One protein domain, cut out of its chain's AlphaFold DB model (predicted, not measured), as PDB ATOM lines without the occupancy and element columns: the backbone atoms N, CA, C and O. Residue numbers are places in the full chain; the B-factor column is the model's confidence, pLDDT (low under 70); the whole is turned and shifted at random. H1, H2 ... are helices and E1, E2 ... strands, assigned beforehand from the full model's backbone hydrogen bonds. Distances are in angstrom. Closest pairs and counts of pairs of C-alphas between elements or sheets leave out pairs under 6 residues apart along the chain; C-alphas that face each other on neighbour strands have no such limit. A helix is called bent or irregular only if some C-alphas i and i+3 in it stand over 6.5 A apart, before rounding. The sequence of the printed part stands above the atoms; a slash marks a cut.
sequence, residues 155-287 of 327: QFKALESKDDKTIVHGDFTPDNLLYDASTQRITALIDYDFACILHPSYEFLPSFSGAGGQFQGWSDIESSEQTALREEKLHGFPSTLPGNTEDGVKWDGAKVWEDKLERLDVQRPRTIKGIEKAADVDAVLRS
ATOM      1  N   GLN A 155     154.259 130.634 127.066       87.12
ATOM      2  CA  GLN A 155     153.819 129.650 126.074       87.12
ATOM      3  C   GLN A 155     153.988 130.189 124.646       87.12
ATOM      4  O   GLN A 155     154.379 129.460 123.738       87.12
ATOM      5  N   PHE A 156     153.800 131.495 124.447       89.88
ATOM      6  CA  PHE A 156     153.938 132.128 123.134       89.88
ATOM      7  C   PHE A 156     155.378 132.513 122.767       89.88
ATOM      8  O   PHE A 156     155.611 132.958 121.644       89.88
ATOM      9  N   LYS A 157     156.372 132.331 123.651       90.25
ATOM     10  CA  LYS A 157     157.786 132.597 123.313       90.25
ATOM     11  C   LYS A 157     158.310 131.657 122.226       90.25
ATOM     12  O   LYS A 157     159.161 132.069 121.443       90.25
ATOM     13  N   ALA A 158     157.801 130.424 122.182       89.62
ATOM     14  CA  ALA A 158     158.159 129.430 121.171       89.62
ATOM     15  C   ALA A 158     157.484 129.682 119.809       89.62
ATOM     16  O   ALA A 158     157.931 129.134 118.803       89.62
ATOM     17  N   LEU A 159     156.431 130.510 119.767       94.31
ATOM     18  CA  LEU A 159     155.712 130.844 118.543       94.31
ATOM     19  C   LEU A 159     156.480 131.918 117.759       94.31
ATOM     20  O   LEU A 159     156.273 133.116 117.957       94.31
ATOM     21  N   GLU A 160     157.388 131.492 116.876       94.56
ATOM     22  CA  GLU A 160     158.267 132.404 116.118       94.56
ATOM     23  C   GLU A 160     157.476 133.417 115.271       94.56
ATOM     24  O   GLU A 160     157.888 134.566 115.138       94.56
ATOM     25  N   SER A 161     156.314 133.012 114.753       94.94
ATOM     26  CA  SER A 161     155.428 133.827 113.916       94.94
ATOM     27  C   SER A 161     154.338 134.569 114.699       94.94
ATOM     28  O   SER A 161     153.369 135.011 114.098       94.94
ATOM     29  N   LYS A 162     154.442 134.721 116.029       92.00
ATOM     30  CA  LYS A 162     153.371 135.268 116.902       92.00
ATOM     31  C   LYS A 162     152.733 136.588 116.433       92.00
ATOM     32  O   LYS A 162     151.563 136.858 116.724       92.00
ATOM     33  N   ASP A 163     153.483 137.404 115.699       93.44
ATOM     34  CA  ASP A 163     153.023 138.698 115.201       93.44
ATOM     35  C   ASP A 163     152.263 138.593 113.869       93.44
ATOM     36  O   ASP A 163     151.477 139.493 113.564       93.44
ATOM     37  N   ASP A 164     152.358 137.469 113.153       95.31
ATOM     38  CA  ASP A 164     151.639 137.214 111.903       95.31
ATOM     39  C   ASP A 164     150.123 137.284 112.107       95.31
ATOM     40  O   ASP A 164     149.579 136.893 113.151       95.31
ATOM     41  N   LYS A 165     149.430 137.803 111.092       95.75
ATOM     42  CA  LYS A 165     147.973 137.938 111.062       95.75
ATOM     43  C   LYS A 165     147.445 137.588 109.678       95.75
ATOM     44  O   LYS A 165     148.012 137.992 108.668       95.75
ATOM     45  N   THR A 166     146.330 136.874 109.649       96.12
ATOM     46  CA  THR A 166     145.560 136.559 108.447       96.12
ATOM     47  C   THR A 166     144.072 136.659 108.761       96.12
ATOM     48  O   THR A 166     143.674 136.729 109.925       96.12
ATOM     49  N   ILE A 167     143.245 136.657 107.720       96.88
ATOM     50  CA  ILE A 167     141.826 136.354 107.878       96.88
ATOM     51  C   ILE A 167     141.727 134.867 108.215       96.88
ATOM     52  O   ILE A 167     142.214 134.028 107.457       96.88
ATOM     53  N   VAL A 168     141.128 134.575 109.361       97.06
ATOM     54  CA  VAL A 168     140.770 133.237 109.823       97.06
ATOM     55  C   VAL A 168     139.257 133.117 109.697       97.06
ATOM     56  O   VAL A 168     138.545 134.039 110.088       97.06
ATOM     57  N   HIS A 169     138.769 132.016 109.131       97.44
ATOM     58  CA  HIS A 169     137.343 131.711 109.046       97.44
ATOM     59  C   HIS A 169     136.783 131.347 110.422       97.44
ATOM     60  O   HIS A 169     135.687 131.765 110.774       97.44
ATOM     61  N   GLY A 170     137.541 130.571 111.206       94.31
ATOM     62  CA  GLY A 170     137.195 130.209 112.586       94.31
ATOM     63  C   GLY A 170     136.149 129.097 112.715       94.31
ATOM     64  O   GLY A 170     135.889 128.647 113.826       94.31
ATOM     65  N   ASP A 171     135.595 128.648 111.589       95.12
ATOM     66  CA  ASP A 171     134.679 127.506 111.481       95.12
ATOM     67  C   ASP A 171     134.769 126.856 110.087       95.12
ATOM     68  O   ASP A 171     133.783 126.604 109.397       95.12
ATOM     69  N   PHE A 172     135.990 126.670 109.587       95.00
ATOM     70  CA  PHE A 172     136.222 126.078 108.269       95.00
ATOM     71  C   PHE A 172     135.985 124.562 108.326       95.00
ATOM     72  O   PHE A 172     136.919 123.769 108.468       95.00
ATOM     73  N   THR A 173     134.730 124.145 108.204       93.19
ATOM     74  CA  THR A 173     134.306 122.738 108.225       93.19
ATOM     75  C   THR A 173     133.686 122.327 106.884       93.19
ATOM     76  O   THR A 173     133.324 123.189 106.078       93.19
ATOM     77  N   PRO A 174     133.558 121.016 106.596       91.00
ATOM     78  CA  PRO A 174     132.873 120.551 105.389       91.00
ATOM     79  C   PRO A 174     131.433 121.062 105.242       91.00
ATOM     80  O   PRO A 174     130.981 121.233 104.112       91.00
ATOM     81  N   ASP A 175     130.740 121.340 106.350       93.44
ATOM     82  CA  ASP A 175     129.360 121.843 106.347       93.44
ATOM     83  C   ASP A 175     129.259 123.273 105.785       93.44
ATOM     84  O   ASP A 175     128.235 123.649 105.214       93.44
ATOM     85  N   ASN A 176     130.359 124.031 105.849       95.69
ATOM     86  CA  ASN A 176     130.465 125.404 105.353       95.69
ATOM     87  C   ASN A 176     131.049 125.487 103.928       95.69
ATOM     88  O   ASN A 176     131.306 126.576 103.403       95.69
ATOM     89  N   LEU A 177     131.242 124.341 103.261       94.56
ATOM     90  CA  LEU A 177     131.681 124.259 101.870       94.56
ATOM     91  C   LEU A 177     130.524 123.889 100.942       94.56
ATOM     92  O   LEU A 177     129.906 122.832 101.060       94.56
ATOM     93  N   LEU A 178     130.302 124.713  99.920       95.56
ATOM     94  CA  LEU A 178     129.421 124.354  98.813       95.56
ATOM     95  C   LEU A 178     130.226 123.660  97.719       95.56
ATOM     96  O   LEU A 178     131.326 124.094  97.369       95.56
ATOM     97  N   TYR A 179     129.655 122.603  97.147       95.81
ATOM     98  CA  TYR A 179     130.252 121.865  96.042       95.81
ATOM     99  C   TYR A 179     129.275 121.717  94.877       95.81
ATOM    100  O   TYR A 179     128.070 121.549  95.050       95.81
ATOM    101  N   ASP A 180     129.814 121.743  93.663       96.38
ATOM    102  CA  ASP A 180     129.089 121.311  92.474       96.38
ATOM    103  C   ASP A 180     129.214 119.790  92.344       96.38
ATOM    104  O   ASP A 180     130.294 119.258  92.080       96.38
ATOM    105  N   ALA A 181     128.097 119.083  92.518       94.69
ATOM    106  CA  ALA A 181     128.046 117.624  92.465       94.69
ATOM    107  C   ALA A 181     128.471 117.042  91.104       94.69
ATOM    108  O   ALA A 181     128.950 115.910  91.048       94.69
ATOM    109  N   SER A 182     128.315 117.795  90.010       96.19
ATOM    110  CA  SER A 182     128.672 117.325  88.668       96.19
ATOM    111  C   SER A 182     130.179 117.369  88.410       96.19
ATOM    112  O   SER A 182     130.723 116.480  87.755       96.19
ATOM    113  N   THR A 183     130.865 118.379  88.953       95.88
ATOM    114  CA  THR A 183     132.308 118.585  88.759       95.88
ATOM    115  C   THR A 183     133.153 118.179  89.963       95.88
ATOM    116  O   THR A 183     134.378 118.126  89.843       95.88
ATOM    117  N   GLN A 184     132.518 117.888  91.103       92.06
ATOM    118  CA  GLN A 184     133.156 117.603  92.394       92.06
ATOM    119  C   GLN A 184     134.126 118.711  92.830       92.06
ATOM    120  O   GLN A 184     135.180 118.449  93.409       92.06
ATOM    121  N   ARG A 185     133.789 119.968  92.520       94.25
ATOM    122  CA  ARG A 185     134.589 121.137  92.897       94.25
ATOM    123  C   ARG A 185     133.897 121.936  93.982       94.25
ATOM    124  O   ARG A 185     132.687 122.139  93.917       94.25
ATOM    125  N   ILE A 186     134.694 122.444  94.919       94.06
ATOM    126  CA  ILE A 186     134.263 123.485  95.852       94.06
ATOM    127  C   ILE A 186     133.933 124.736  95.034       94.06
ATOM    128  O   ILE A 186     134.742 125.175  94.211       94.06
ATOM    129  N   THR A 187     132.744 125.287  95.243       97.06
ATOM    130  CA  THR A 187     132.244 126.483  94.554       97.06
ATOM    131  C   THR A 187     132.141 127.686  95.480       97.06
ATOM    132  O   THR A 187     132.241 128.813  94.998       97.06
ATOM    133  N   ALA A 188     131.983 127.470  96.788       96.69
ATOM    134  CA  ALA A 188     131.981 128.537  97.778       96.69
ATOM    135  C   ALA A 188     132.419 128.039  99.161       96.69
ATOM    136  O   ALA A 188     132.212 126.877  99.507       96.69
ATOM    137  N   LEU A 189     132.972 128.969  99.934       96.50
ATOM    138  CA  LEU A 189     133.089 128.912 101.387       96.50
ATOM    139  C   LEU A 189     132.106 129.951 101.937       96.50
ATOM    140  O   LEU A 189     132.100 131.081 101.438       96.50
ATOM    141  N   ILE A 190     131.252 129.558 102.876       97.50
ATOM    142  CA  ILE A 190     130.173 130.380 103.447       97.50
ATOM    143  C   ILE A 190     130.268 130.404 104.979       97.50
ATOM    144  O   ILE A 190     131.075 129.682 105.538       97.50
ATOM    145  N   ASP A 191     129.413 131.195 105.631       96.62
ATOM    146  CA  ASP A 191     129.292 131.274 107.098       96.62
ATOM    147  C   ASP A 191     130.517 131.876 107.824       96.62
ATOM    148  O   ASP A 191     131.209 131.249 108.620       96.62
ATOM    149  N   TYR A 192     130.787 133.153 107.535       95.88
ATOM    150  CA  TYR A 192     131.922 133.906 108.087       95.88
ATOM    151  C   TYR A 192     131.632 134.532 109.465       95.88
ATOM    152  O   TYR A 192     132.342 135.451 109.871       95.88
ATOM    153  N   ASP A 193     130.610 134.087 110.198       94.81
ATOM    154  CA  ASP A 193     130.197 134.750 111.445       94.81
ATOM    155  C   ASP A 193     131.221 134.574 112.588       94.81
ATOM    156  O   ASP A 193     131.275 135.394 113.509       94.81
ATOM    157  N   PHE A 194     132.102 133.571 112.493       93.00
ATOM    158  CA  PHE A 194     133.275 133.406 113.367       93.00
ATOM    159  C   PHE A 194     134.567 134.015 112.807       93.00
ATOM    160  O   PHE A 194     135.617 133.963 113.462       93.00
ATOM    161  N   ALA A 195     134.515 134.608 111.611       96.06
ATOM    162  CA  ALA A 195     135.710 135.071 110.935       96.06
ATOM    163  C   ALA A 195     136.305 136.311 111.610       96.06
ATOM    164  O   ALA A 195     135.612 137.246 112.014       96.06
ATOM    165  N   CYS A 196     137.629 136.340 111.713       96.56
ATOM    166  CA  CYS A 196     138.361 137.420 112.365       96.56
ATOM    167  C   CYS A 196     139.796 137.529 111.835       96.56
ATOM    168  O   CYS A 196     140.300 136.641 111.149       96.56
ATOM    169  N   ILE A 197     140.468 138.642 112.140       96.69
ATOM    170  CA  ILE A 197     141.897 138.804 111.853       96.69
ATOM    171  C   ILE A 197     142.684 138.306 113.064       96.69
ATOM    172  O   ILE A 197     142.739 138.985 114.088       96.69
ATOM    173  N   LEU A 198     143.295 137.128 112.944       95.12
ATOM    174  CA  LEU A 198     144.077 136.476 113.999       95.12
ATOM    175  C   LEU A 198     145.324 135.795 113.418       95.12
ATOM    176  O   LEU A 198     145.594 135.860 112.220       95.12
ATOM    177  N   HIS A 199     146.133 135.184 114.282       95.62
ATOM    178  CA  HIS A 199     147.290 134.399 113.856       95.62
ATOM    179  C   HIS A 199     146.833 133.153 113.062       95.62
ATOM    180  O   HIS A 199     145.857 132.519 113.469       95.62
ATOM    181  N   PRO A 200     147.523 132.749 111.973       95.50
ATOM    182  CA  PRO A 200     147.118 131.621 111.119       95.50
ATOM    183  C   PRO A 200     146.952 130.288 111.857       95.50
ATOM    184  O   PRO A 200     146.134 129.465 111.456       95.50
ATOM    185  N   SER A 201     147.672 130.075 112.965       95.50
ATOM    186  CA  SER A 201     147.485 128.875 113.795       95.50
ATOM    187  C   SER A 201     146.058 128.723 114.308       95.50
ATOM    188  O   SER A 201     145.625 127.594 114.511       95.50
ATOM    189  N   TYR A 202     145.345 129.835 114.526       95.62
ATOM    190  CA  TYR A 202     144.005 129.803 115.089       95.62
ATOM    191  C   TYR A 202     143.030 129.077 114.169       95.62
ATOM    192  O   TYR A 202     142.128 128.464 114.695       95.62
ATOM    193  N   GLU A 203     143.224 129.043 112.845       96.31
ATOM    194  CA  GLU A 203     142.341 128.273 111.953       96.31
ATOM    195  C   GLU A 203     142.373 126.772 112.283       96.31
ATOM    196  O   GLU A 203     141.349 126.102 112.258       96.31
ATOM    197  N   PHE A 204     143.528 126.226 112.668       96.12
ATOM    198  CA  PHE A 204     143.652 124.792 112.935       96.12
ATOM    199  C   PHE A 204     142.990 124.350 114.247       96.12
ATOM    200  O   PHE A 204     142.780 123.152 114.421       96.12
ATOM    201  N   LEU A 205     142.664 125.267 115.165       94.69
ATOM    202  CA  LEU A 205     142.161 124.908 116.498       94.69
ATOM    203  C   LEU A 205     140.639 124.635 116.506       94.69
ATOM    204  O   LEU A 205     140.233 123.550 116.934       94.69
ATOM    205  N   PRO A 206     139.765 125.548 116.027       91.94
ATOM    206  CA  PRO A 206     138.332 125.315 115.922       91.94
ATOM    207  C   PRO A 206     137.930 124.631 114.606       91.94
ATOM    208  O   PRO A 206     136.933 123.913 114.604       91.94
ATOM    209  N   SER A 207     138.681 124.822 113.515       94.25
ATOM    210  CA  SER A 207     138.258 124.410 112.175       94.25
ATOM    211  C   SER A 207     138.801 123.044 111.754       94.25
ATOM    212  O   SER A 207     139.569 122.384 112.456       94.25
ATOM    213  N   PHE A 208     138.388 122.608 110.562       92.75
ATOM    214  CA  PHE A 208     138.780 121.358 109.907       92.75
ATOM    215  C   PHE A 208     138.426 120.085 110.685       92.75
ATOM    216  O   PHE A 208     138.959 119.002 110.397       92.75
ATOM    217  N   SER A 209     137.509 120.196 111.648       84.75
ATOM    218  CA  SER A 209     136.846 119.045 112.250       84.75
ATOM    219  C   SER A 209     136.131 118.250 111.145       84.75
ATOM    220  O   SER A 209     135.652 118.799 110.152       84.75
ATOM    221  N   GLY A 210     136.185 116.918 111.223       81.56
ATOM    222  CA  GLY A 210     135.649 116.027 110.181       81.56
ATOM    223  C   GLY A 210     136.490 115.901 108.898       81.56
ATOM    224  O   GLY A 210     136.365 114.897 108.203       81.56
ATOM    225  N   ALA A 211     137.398 116.840 108.607       82.12
ATOM    226  CA  ALA A 211     138.326 116.769 107.466       82.12
ATOM    227  C   ALA A 211     139.715 116.201 107.831       82.12
ATOM    228  O   ALA A 211     140.581 116.061 106.970       82.12
ATOM    229  N   GLY A 212     139.944 115.896 109.114       83.94
ATOM    230  CA  GLY A 212     141.233 115.420 109.630       83.94
ATOM    231  C   GLY A 212     142.281 116.523 109.799       83.94
ATOM    232  O   GLY A 212     143.421 116.224 110.154       83.94
ATOM    233  N   GLY A 213     141.919 117.790 109.570       90.25
ATOM    234  CA  GLY A 213     142.833 118.933 109.623       90.25
ATOM    235  C   GLY A 213     142.964 119.584 110.998       90.25
ATOM    236  O   GLY A 213     144.015 120.161 111.271       90.25
ATOM    237  N   GLN A 214     141.973 119.415 111.880       93.69
ATOM    238  CA  GLN A 214     141.966 120.029 113.212       93.69
ATOM    239  C   GLN A 214     143.218 119.649 114.020       93.69
ATOM    240  O   GLN A 214     143.731 118.531 113.910       93.69
ATOM    241  N   PHE A 215     143.725 120.591 114.806       95.19
ATOM    242  CA  PHE A 215     144.880 120.447 115.680       95.19
ATOM    243  C   PHE A 215     144.498 120.914 117.085       95.19
ATOM    244  O   PHE A 215     144.352 122.108 117.340       95.19
ATOM    245  N   GLN A 216     144.286 119.955 117.981       91.19
ATOM    246  CA  GLN A 216     143.828 120.210 119.346       91.19
ATOM    247  C   GLN A 216     145.009 120.347 120.303       91.19
ATOM    248  O   GLN A 216     146.082 119.803 120.038       91.19
ATOM    249  N   GLY A 217     144.800 121.099 121.389       91.38
ATOM    250  CA  GLY A 217     145.723 121.228 122.520       91.38
ATOM    251  C   GLY A 217     145.963 119.909 123.254       91.38
ATOM    252  O   GLY A 217     145.316 118.908 122.971       91.38
ATOM    253  N   TRP A 218     146.894 119.902 124.202       91.25
ATOM    254  CA  TRP A 218     147.108 118.752 125.075       91.25
ATOM    255  C   TRP A 218     145.844 118.400 125.875       91.25
ATOM    256  O   TRP A 218     145.115 119.275 126.340       91.25
ATOM    257  N   SER A 219     145.602 117.107 126.073       83.31
ATOM    258  CA  SER A 219     144.547 116.592 126.939       83.31
ATOM    259  C   SER A 219     144.992 115.269 127.542       83.31
ATOM    260  O   SER A 219     145.646 114.468 126.875       83.31
ATOM    261  N   ASP A 220     144.635 115.023 128.800       77.44
ATOM    262  CA  ASP A 220     144.996 113.787 129.500       77.44
ATOM    263  C   ASP A 220     143.890 112.720 129.413       77.44
ATOM    264  O   ASP A 220     144.102 111.556 129.750       77.44
ATOM    265  N   ILE A 221     142.714 113.125 128.922       67.88
ATOM    266  CA  ILE A 221     141.534 112.281 128.691       67.88
ATOM    267  C   ILE A 221     141.489 111.794 127.230       67.88
ATOM    268  O   ILE A 221     140.684 110.930 126.877       67.88
ATOM    269  N   GLU A 222     142.345 112.332 126.359       67.75
ATOM    270  CA  GLU A 222     142.449 111.876 124.977       67.75
ATOM    271  C   GLU A 222     142.875 110.407 124.889       67.75
ATOM    272  O   GLU A 222     143.693 109.909 125.665       67.75
ATOM    273  N   SER A 223     142.313 109.689 123.913       72.56
ATOM    274  CA  SER A 223     142.786 108.343 123.612       72.56
ATOM    275  C   SER A 223     144.238 108.405 123.134       72.56
ATOM    276  O   SER A 223     144.664 109.393 122.532       72.56
ATOM    277  N   SER A 224     144.980 107.307 123.303       76.88
ATOM    278  CA  SER A 224     146.335 107.187 122.751       76.88
ATOM    279  C   SER A 224     146.400 107.509 121.249       76.88
ATOM    280  O   SER A 224     147.451 107.906 120.759       76.88
ATOM    281  N   GLU A 225     145.291 107.352 120.514       85.25
ATOM    282  CA  GLU A 225     145.196 107.695 119.093       85.25
ATOM    283  C   GLU A 225     145.186 109.206 118.826       85.25
ATOM    284  O   GLU A 225     145.832 109.633 117.875       85.25
ATOM    285  N   GLN A 226     144.498 110.020 119.637       86.88
ATOM    286  CA  GLN A 226     144.472 111.480 119.450       86.88
ATOM    287  C   GLN A 226     145.815 112.114 119.820       86.88
ATOM    288  O   GLN A 226     146.349 112.922 119.058       86.88
ATOM    289  N   THR A 227     146.433 111.640 120.907       88.12
ATOM    290  CA  THR A 227     147.804 112.027 121.256       88.12
ATOM    291  C   THR A 227     148.775 111.661 120.136       88.12
ATOM    292  O   THR A 227     149.572 112.495 119.717       88.12
ATOM    293  N   ALA A 228     148.680 110.444 119.589       90.75
ATOM    294  CA  ALA A 228     149.504 110.049 118.453       90.75
ATOM    295  C   ALA A 228     149.234 110.934 117.225       90.75
ATOM    296  O   ALA A 228     150.176 111.410 116.603       90.75
ATOM    297  N   LEU A 229     147.971 111.236 116.900       92.06
ATOM    298  CA  LEU A 229     147.626 112.104 115.771       92.06
ATOM    299  C   LEU A 229     148.254 113.497 115.902       92.06
ATOM    300  O   LEU A 229     148.731 114.054 114.912       92.06
ATOM    301  N   ARG A 230     148.252 114.061 117.113       93.44
ATOM    302  CA  ARG A 230     148.899 115.342 117.409       93.44
ATOM    303  C   ARG A 230     150.402 115.287 117.130       93.44
ATOM    304  O   ARG A 230     150.906 116.171 116.438       93.44
ATOM    305  N   GLU A 231     151.092 114.251 117.604       93.81
ATOM    306  CA  GLU A 231     152.526 114.052 117.346       93.81
ATOM    307  C   GLU A 231     152.815 113.903 115.845       93.81
ATOM    308  O   GLU A 231     153.718 114.552 115.313       93.81
ATOM    309  N   GLU A 232     151.995 113.141 115.118       94.75
ATOM    310  CA  GLU A 232     152.152 112.976 113.669       94.75
ATOM    311  C   GLU A 232     151.914 114.285 112.896       94.75
ATOM    312  O   GLU A 232     152.597 114.558 111.908       94.75
ATOM    313  N   LYS A 233     151.001 115.149 113.355       95.31
ATOM    314  CA  LYS A 233     150.794 116.491 112.776       95.31
ATOM    315  C   LYS A 233     151.954 117.450 113.051       95.31
ATOM    316  O   LYS A 233     152.160 118.377 112.269       95.31
ATOM    317  N   LEU A 234     152.693 117.256 114.142       95.81
ATOM    318  CA  LEU A 234     153.855 118.076 114.502       95.81
ATOM    319  C   LEU A 234     155.145 117.590 113.838       95.81
ATOM    320  O   LEU A 234     156.003 118.399 113.483       95.81
ATOM    321  N   HIS A 235     155.293 116.279 113.658       95.25
ATOM    322  CA  HIS A 235     156.570 115.667 113.289       95.25
ATOM    323  C   HIS A 235     156.544 114.949 111.932       95.25
ATOM    324  O   HIS A 235     157.586 114.850 111.269       95.25
ATOM    325  N   GLY A 236     155.350 114.615 111.442       93.69
ATOM    326  CA  GLY A 236     155.079 114.013 110.140       93.69
ATOM    327  C   GLY A 236     154.707 112.534 110.247       93.69
ATOM    328  O   GLY A 236     155.385 111.786 110.934       93.69
ATOM    329  N   PHE A 237     153.690 112.131 109.481       94.12
ATOM    330  CA  PHE A 237     153.088 110.792 109.503       94.12
ATOM    331  C   PHE A 237     154.053 109.658 109.097       94.12
ATOM    332  O   PHE A 237     154.842 109.828 108.156       94.12
ATOM    333  N   PRO A 238     153.923 108.451 109.687       90.25
ATOM    334  CA  PRO A 238     154.710 107.288 109.308       90.25
ATOM    335  C   PRO A 238     154.304 106.751 107.931       90.25
ATOM    336  O   PRO A 238     153.228 107.022 107.397       90.25
ATOM    337  N   SER A 239     155.169 105.907 107.366       87.44
ATOM    338  CA  SER A 239     154.897 105.204 106.106       87.44
ATOM    339  C   SER A 239     153.793 104.150 106.233       87.44
ATOM    340  O   SER A 239     153.066 103.909 105.274       87.44
ATOM    341  N   THR A 240     153.673 103.522 107.405       91.44
ATOM    342  CA  THR A 240     152.610 102.562 107.725       91.44
ATOM    343  C   THR A 240     151.676 103.203 108.735       91.44
ATOM    344  O   THR A 240     152.078 103.449 109.870       91.44
ATOM    345  N   LEU A 241     150.448 103.491 108.310       91.00
ATOM    346  CA  LEU A 241     149.443 104.105 109.166       91.00
ATOM    347  C   LEU A 241     148.794 103.077 110.105       91.00
ATOM    348  O   LEU A 241     148.656 101.906 109.730       91.00
ATOM    349  N   PRO A 242     148.351 103.501 111.301       88.00
ATOM    350  CA  PRO A 242     147.443 102.708 112.116       88.00
ATOM    351  C   PRO A 242     146.116 102.452 111.383       88.00
ATOM    352  O   PRO A 242     145.717 103.205 110.495       88.00
ATOM    353  N   GLY A 243     145.418 101.378 111.756       82.94
ATOM    354  CA  GLY A 243     144.104 101.078 111.188       82.94
ATOM    355  C   GLY A 243     143.049 102.090 111.639       82.94
ATOM    356  O   GLY A 243     143.026 102.484 112.801       82.94
ATOM    357  N   ASN A 244     142.147 102.475 110.735       82.81
ATOM    358  CA  ASN A 244     140.999 103.305 111.096       82.81
ATOM    359  C   ASN A 244     140.024 102.503 111.971       82.81
ATOM    360  O   ASN A 244     139.621 101.395 111.609       82.81
ATOM    361  N   THR A 245     139.588 103.094 113.077       79.12
ATOM    362  CA  THR A 245     138.498 102.578 113.914       79.12
ATOM    363  C   THR A 245     137.209 103.356 113.631       79.12
ATOM    364  O   THR A 245     137.247 104.449 113.058       79.12
ATOM    365  N   GLU A 246     136.041 102.789 113.949       76.50
ATOM    366  CA  GLU A 246     134.738 103.419 113.660       76.50
ATOM    367  C   GLU A 246     134.575 104.753 114.407       76.50
ATOM    368  O   GLU A 246     134.251 105.758 113.771       76.50
ATOM    369  N   ASP A 247     134.965 104.787 115.683       78.31
ATOM    370  CA  ASP A 247     134.842 105.954 116.570       78.31
ATOM    371  C   ASP A 247     136.172 106.678 116.860       78.31
ATOM    372  O   ASP A 247     136.196 107.646 117.620       78.31
ATOM    373  N   GLY A 248     137.290 106.217 116.293       82.38
ATOM    374  CA  GLY A 248     138.610 106.812 116.517       82.38
ATOM    375  C   GLY A 248     139.148 107.592 115.323       82.38
ATOM    376  O   GLY A 248     138.412 108.050 114.440       82.38
ATOM    377  N   VAL A 249     140.466 107.781 115.315       86.31
ATOM    378  CA  VAL A 249     141.130 108.650 114.340       86.31
ATOM    379  C   VAL A 249     141.021 108.063 112.929       86.31
ATOM    380  O   VAL A 249     141.328 106.898 112.676       86.31
ATOM    381  N   LYS A 250     140.608 108.902 111.971       89.69
ATOM    382  CA  LYS A 250     140.615 108.574 110.537       89.69
ATOM    383  C   LYS A 250     141.998 108.878 109.953       89.69
ATOM    384  O   LYS A 250     142.196 109.915 109.316       89.69
ATOM    385  N   TRP A 251     142.955 107.986 110.202       91.38
ATOM    386  CA  TRP A 251     144.374 108.135 109.857       91.38
ATOM    387  C   TRP A 251     144.613 108.414 108.376       91.38
ATOM    388  O   TRP A 251     145.376 109.321 108.045       91.38
ATOM    389  N   ASP A 252     143.914 107.705 107.487       90.81
ATOM    390  CA  ASP A 252     144.039 107.930 106.040       90.81
ATOM    391  C   ASP A 252     143.628 109.356 105.653       90.81
ATOM    392  O   ASP A 252     144.305 110.012 104.863       90.81
ATOM    393  N   GLY A 253     142.536 109.860 106.240       89.69
ATOM    394  CA  GLY A 253     142.046 111.215 105.991       89.69
ATOM    395  C   GLY A 253     143.030 112.275 106.480       89.69
ATOM    396  O   GLY A 253     143.370 113.191 105.733       89.69
ATOM    397  N   ALA A 254     143.548 112.107 107.698       92.25
ATOM    398  CA  ALA A 254     144.538 113.015 108.270       92.25
ATOM    399  C   ALA A 254     145.854 113.031 107.471       92.25
ATOM    400  O   ALA A 254     146.394 114.106 107.208       92.25
ATOM    401  N   LYS A 255     146.336 111.864 107.019       93.81
ATOM    402  CA  LYS A 255     147.529 111.782 106.170       93.81
ATOM    403  C   LYS A 255     147.302 112.432 104.808       93.81
ATOM    404  O   LYS A 255     148.146 113.197 104.354       93.81
ATOM    405  N   VAL A 256     146.175 112.150 104.149       93.31
ATOM    406  CA  VAL A 256     145.854 112.765 102.852       93.31
ATOM    407  C   VAL A 256     145.777 114.282 102.982       93.31
ATOM    408  O   VAL A 256     146.281 114.984 102.108       93.31
ATOM    409  N   TRP A 257     145.182 114.793 104.059       93.00
ATOM    410  CA  TRP A 257     145.156 116.223 104.353       93.00
ATOM    411  C   TRP A 257     146.571 116.806 104.459       93.00
ATOM    412  O   TRP A 257     146.902 117.735 103.721       93.00
ATOM    413  N   GLU A 258     147.424 116.221 105.304       94.44
ATOM    414  CA  GLU A 258     148.807 116.677 105.502       94.44
ATOM    415  C   GLU A 258     149.619 116.639 104.198       94.44
ATOM    416  O   GLU A 258     150.206 117.647 103.807       94.44
ATOM    417  N   ASP A 259     149.576 115.522 103.463       94.88
ATOM    418  CA  ASP A 259     150.298 115.351 102.197       94.88
ATOM    419  C   ASP A 259     149.847 116.388 101.143       94.88
ATOM    420  O   ASP A 259     150.636 116.838 100.304       94.88
ATOM    421  N   LYS A 260     148.564 116.785 101.153       94.62
ATOM    422  CA  LYS A 260     148.034 117.816 100.248       94.62
ATOM    423  C   LYS A 260     148.504 119.209 100.633       94.62
ATOM    424  O   LYS A 260     148.908 119.945  99.731       94.62
ATOM    425  N   LEU A 261     148.468 119.560 101.919       94.56
ATOM    426  CA  LEU A 261     148.986 120.844 102.393       94.56
ATOM    427  C   LEU A 261     150.485 120.963 102.112       94.56
ATOM    428  O   LEU A 261     150.928 121.991 101.608       94.56
ATOM    429  N   GLU A 262     151.249 119.895 102.346       95.69
ATOM    430  CA  GLU A 262     152.677 119.841 102.038       95.69
ATOM    431  C   GLU A 262     152.954 120.029 100.548       95.69
ATOM    432  O   GLU A 262     153.763 120.872 100.168       95.69
ATOM    433  N   ARG A 263     152.240 119.302  99.682       97.44
ATOM    434  CA  ARG A 263     152.400 119.429  98.228       97.44
ATOM    435  C   ARG A 263     152.085 120.836  97.709       97.44
ATOM    436  O   ARG A 263     152.636 121.233  96.683       97.44
ATOM    437  N   LEU A 264     151.153 121.536  98.351       97.00
ATOM    438  CA  LEU A 264     150.732 122.888  97.978       97.00
ATOM    439  C   LEU A 264     151.526 123.987  98.699       97.00
ATOM    440  O   LEU A 264     151.219 125.157  98.495       97.00
ATOM    441  N   ASP A 265     152.526 123.616  99.505       95.75
ATOM    442  CA  ASP A 265     153.335 124.532 100.315       95.75
ATOM    443  C   ASP A 265     152.491 125.440 101.231       95.75
ATOM    444  O   ASP A 265     152.752 126.626 101.418       95.75
ATOM    445  N   VAL A 266     151.419 124.874 101.794       94.75
ATOM    446  CA  VAL A 266     150.530 125.575 102.724       94.75
ATOM    447  C   VAL A 266     151.101 125.478 104.140       94.75
ATOM    448  O   VAL A 266     151.590 124.420 104.563       94.75
ATOM    449  N   GLN A 267     151.011 126.583 104.889       94.12
ATOM    450  CA  GLN A 267     151.308 126.592 106.320       94.12
ATOM    451  C   GLN A 267     150.417 125.584 107.048       94.12
ATOM    452  O   GLN A 267     149.212 125.524 106.827       94.12
ATOM    453  N   ARG A 268     151.014 124.789 107.928       95.00
ATOM    454  CA  ARG A 268     150.361 123.702 108.667       95.00
ATOM    455  C   ARG A 268     151.035 123.513 110.026       95.00
ATOM    456  O   ARG A 268     152.113 124.082 110.217       95.00
ATOM    457  N   PRO A 269     150.466 122.735 110.965       96.44
ATOM    458  CA  PRO A 269     151.018 122.618 112.314       96.44
ATOM    459  C   PRO A 269     152.523 122.319 112.344       96.44
ATOM    460  O   PRO A 269     153.279 123.054 112.969       96.44
ATOM    461  N   ARG A 270     152.988 121.361 111.537       96.06
ATOM    462  CA  ARG A 270     154.413 121.028 111.378       96.06
ATOM    463  C   ARG A 270     155.329 122.202 111.007       96.06
ATOM    464  O   ARG A 270     156.507 122.196 111.351       96.06
ATOM    465  N   THR A 271     154.830 123.185 110.257       96.50
ATOM    466  CA  THR A 271     155.627 124.328 109.774       96.50
ATOM    467  C   THR A 271     155.460 125.582 110.631       96.50
ATOM    468  O   THR A 271     156.260 126.505 110.510       96.50
ATOM    469  N   ILE A 272     154.431 125.639 111.482       96.88
ATOM    470  CA  ILE A 272     154.192 126.750 112.406       96.88
ATOM    471  C   ILE A 272     154.891 126.412 113.724       96.88
ATOM    472  O   ILE A 272     154.333 125.753 114.599       96.88
ATOM    473  N   LYS A 273     156.143 126.843 113.862       96.62
ATOM    474  CA  LYS A 273     156.945 126.556 115.057       96.62
ATOM    475  C   LYS A 273     156.280 127.109 116.316       96.62
ATOM    476  O   LYS A 273     155.939 128.288 116.341       96.62
ATOM    477  N   GLY A 274     156.132 126.275 117.344       95.44
ATOM    478  CA  GLY A 274     155.503 126.641 118.614       95.44
ATOM    479  C   GLY A 274     153.973 126.587 118.606       95.44
ATOM    480  O   GLY A 274     153.351 127.030 119.575       95.44
ATOM    481  N   ILE A 275     153.338 126.071 117.544       96.62
ATOM    482  CA  ILE A 275     151.875 125.936 117.479       96.62
ATOM    483  C   ILE A 275     151.314 125.058 118.598       96.62
ATOM    484  O   ILE A 275     150.218 125.321 119.083       96.62
ATOM    485  N   GLU A 276     152.058 124.047 119.039       95.31
ATOM    486  CA  GLU A 276     151.668 123.144 120.116       95.31
ATOM    487  C   GLU A 276     151.383 123.910 121.411       95.31
ATOM    488  O   GLU A 276     150.410 123.615 122.100       95.31
ATOM    489  N   LYS A 277     152.153 124.973 121.680       94.19
ATOM    490  CA  LYS A 277     151.953 125.845 122.839       94.19
ATOM    491  C   LYS A 277     150.736 126.748 122.689       94.19
ATOM    492  O   LYS A 277     149.996 126.935 123.651       94.19
ATOM    493  N   ALA A 278     150.485 127.265 121.487       94.31
ATOM    494  CA  ALA A 278     149.264 128.018 121.207       94.31
ATOM    495  C   ALA A 278     148.009 127.136 121.346       94.31
ATOM    496  O   ALA A 278     147.007 127.578 121.905       94.31
ATOM    497  N   ALA A 279     148.082 125.884 120.889       95.31
ATOM    498  CA  ALA A 279     147.007 124.909 121.026       95.31
ATOM    499  C   ALA A 279     146.756 124.529 122.496       95.31
ATOM    500  O   ALA A 279     145.604 124.407 122.901       95.31
ATOM    501  N   ASP A 280     147.805 124.392 123.314       93.88
ATOM    502  CA  ASP A 280     147.664 124.121 124.754       93.88
ATOM    503  C   ASP A 280     146.966 125.284 125.479       93.88
ATOM    504  O   ASP A 280     146.074 125.063 126.297       93.88
ATOM    505  N   VAL A 281     147.300 126.533 125.131       92.25
ATOM    506  CA  VAL A 281     146.598 127.715 125.662       92.25
ATOM    507  C   VAL A 281     145.130 127.743 125.219       92.25
ATOM    508  O   VAL A 281     144.258 128.040 126.033       92.25
ATOM    509  N   ASP A 282     144.825 127.402 123.964       92.25
ATOM    510  CA  ASP A 282     143.439 127.288 123.488       92.25
ATOM    511  C   ASP A 282     142.658 126.197 124.240       92.25
ATOM    512  O   ASP A 282     141.509 126.415 124.626       92.25
ATOM    513  N   ALA A 283     143.290 125.061 124.555       91.88
ATOM    514  CA  ALA A 283     142.680 124.019 125.382       91.88
ATOM    515  C   ALA A 283     142.375 124.498 126.811       91.88
ATOM    516  O   ALA A 283     141.298 124.195 127.335       91.88
ATOM    517  N   VAL A 284     143.261 125.296 127.424       90.62
ATOM    518  CA  VAL A 284     142.970 125.960 128.708       90.62
ATOM    519  C   VAL A 284     141.737 126.859 128.567       90.62
ATOM    520  O   VAL A 284     140.799 126.727 129.352       90.62
ATOM    521  N   LEU A 285     141.685 127.720 127.544       88.69
ATOM    522  CA  LEU A 285     140.553 128.633 127.321       88.69
ATOM    523  C   LEU A 285     139.223 127.884 127.147       88.69
ATOM    524  O   LEU A 285     138.221 128.255 127.762       88.69
ATOM    525  N   ARG A 286     139.215 126.797 126.367       86.62
ATOM    526  CA  ARG A 286     138.029 125.946 126.170       86.62
ATOM    527  C   ARG A 286     137.587 125.228 127.444       86.62
ATOM    528  O   ARG A 286     136.396 124.969 127.603       86.62
ATOM    529  N   SER A 287     138.522 124.928 128.345       86.94
ATOM    530  CA  SER A 287     138.247 124.232 129.607       86.94
ATOM    531  C   SER A 287     137.690 125.159 130.693       86.94
ATOM    532  O   SER A 287     136.960 124.694 131.565       86.94
TER     533      SER A 287
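This is residues 155 to 287 of the 327 residues of the protein "APH domain-containing protein" of Lentithecium fluviatile CBS 122367 (UniProt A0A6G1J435). Three longer helices, H3, H4 and H5, set loosely round the small helix H2 and joined to one another and to H2 by long loops, make the body together with the short helix H1, and a two-strand hairpin, E2 and E3, reaches out at one end. H3 and H4 run side by side, H5 lies on another side of the body with the short H1 against it, and the small H2 is near the middle, with the short strand pair E1 and E4 close by. The printed part has 133 residues, with five named helices and four named strands in the order H1, E1, E2, E3, E4, H2, H3, H4, H5; the two sheets, E1 - E4 and E2 - E3, are antiparallel. The class is mixed, helices and strands, with under half of the residues in named elements. The whole is compact, with a radius of gyration of the C-alphas of 15.2 A, and spans 46 by 38 by 30 A.

H1, residues 155 to 158, touches H5, residues 275 to 287, through residues 277 to 281 of H5 alone; the closest C-alphas, of Gln 155 and Lys 277, are 5.3 A apart. E1, residues 166 to 168, and E4, residues 196 to 198, are antiparallel neighbours at 127 degrees, with N 166 and O 198 within hydrogen-bond range at 2.9 A. E2, residues 177 to 180, and E3, residues 185 to 189, form a hairpin at 146 degrees, with N 178 and O 188 at 2.9 A. E2 and E3 are apart from H2, residues 200 to 204. The closest C-alphas of E1 and H2, of Val 168 and Glu 203, are 5.6 A apart. H2 and H5 are close but not clearly touching, Ser 201 and Ile 275 having the closest C-alphas at 6.4 A. H3, residues 224 to 235, and H4, residues 251 to 263, are close but not clearly touching, at a shallow tilt of 10 degrees, the same way; their closest C-alphas, of Lys 233 and Glu 258, are 7.5 A apart. Every O i to N i+4 pair is within hydrogen-bond range in H3, H4 and H5; H2 has 0 of 1, but 2 of 2 O i to N i+3 pairs, and H1 is too short for an O i to N i+4 pair.

H1 begins with C-alpha 155 at (153.819, 129.650, 126.074) and is irregular, but only just: C-alphas 155 and 158 are 6.6 A apart. E3 measures 11.6 A, H3 16.3 A, H4 18.1 A and H5 18.3 A. H5 ends with C-alpha 287 at (138.247, 124.232, 129.607).

The C-alphas farthest apart, of Lys 157 and Ser 182, are 47.8 A apart. The printed part has no cut. The links H2 to H3, H3 to H4 and H4 to H5 are long. The mean pLDDT of the printed part is 91.9, and residues 221 to 222 are under 70.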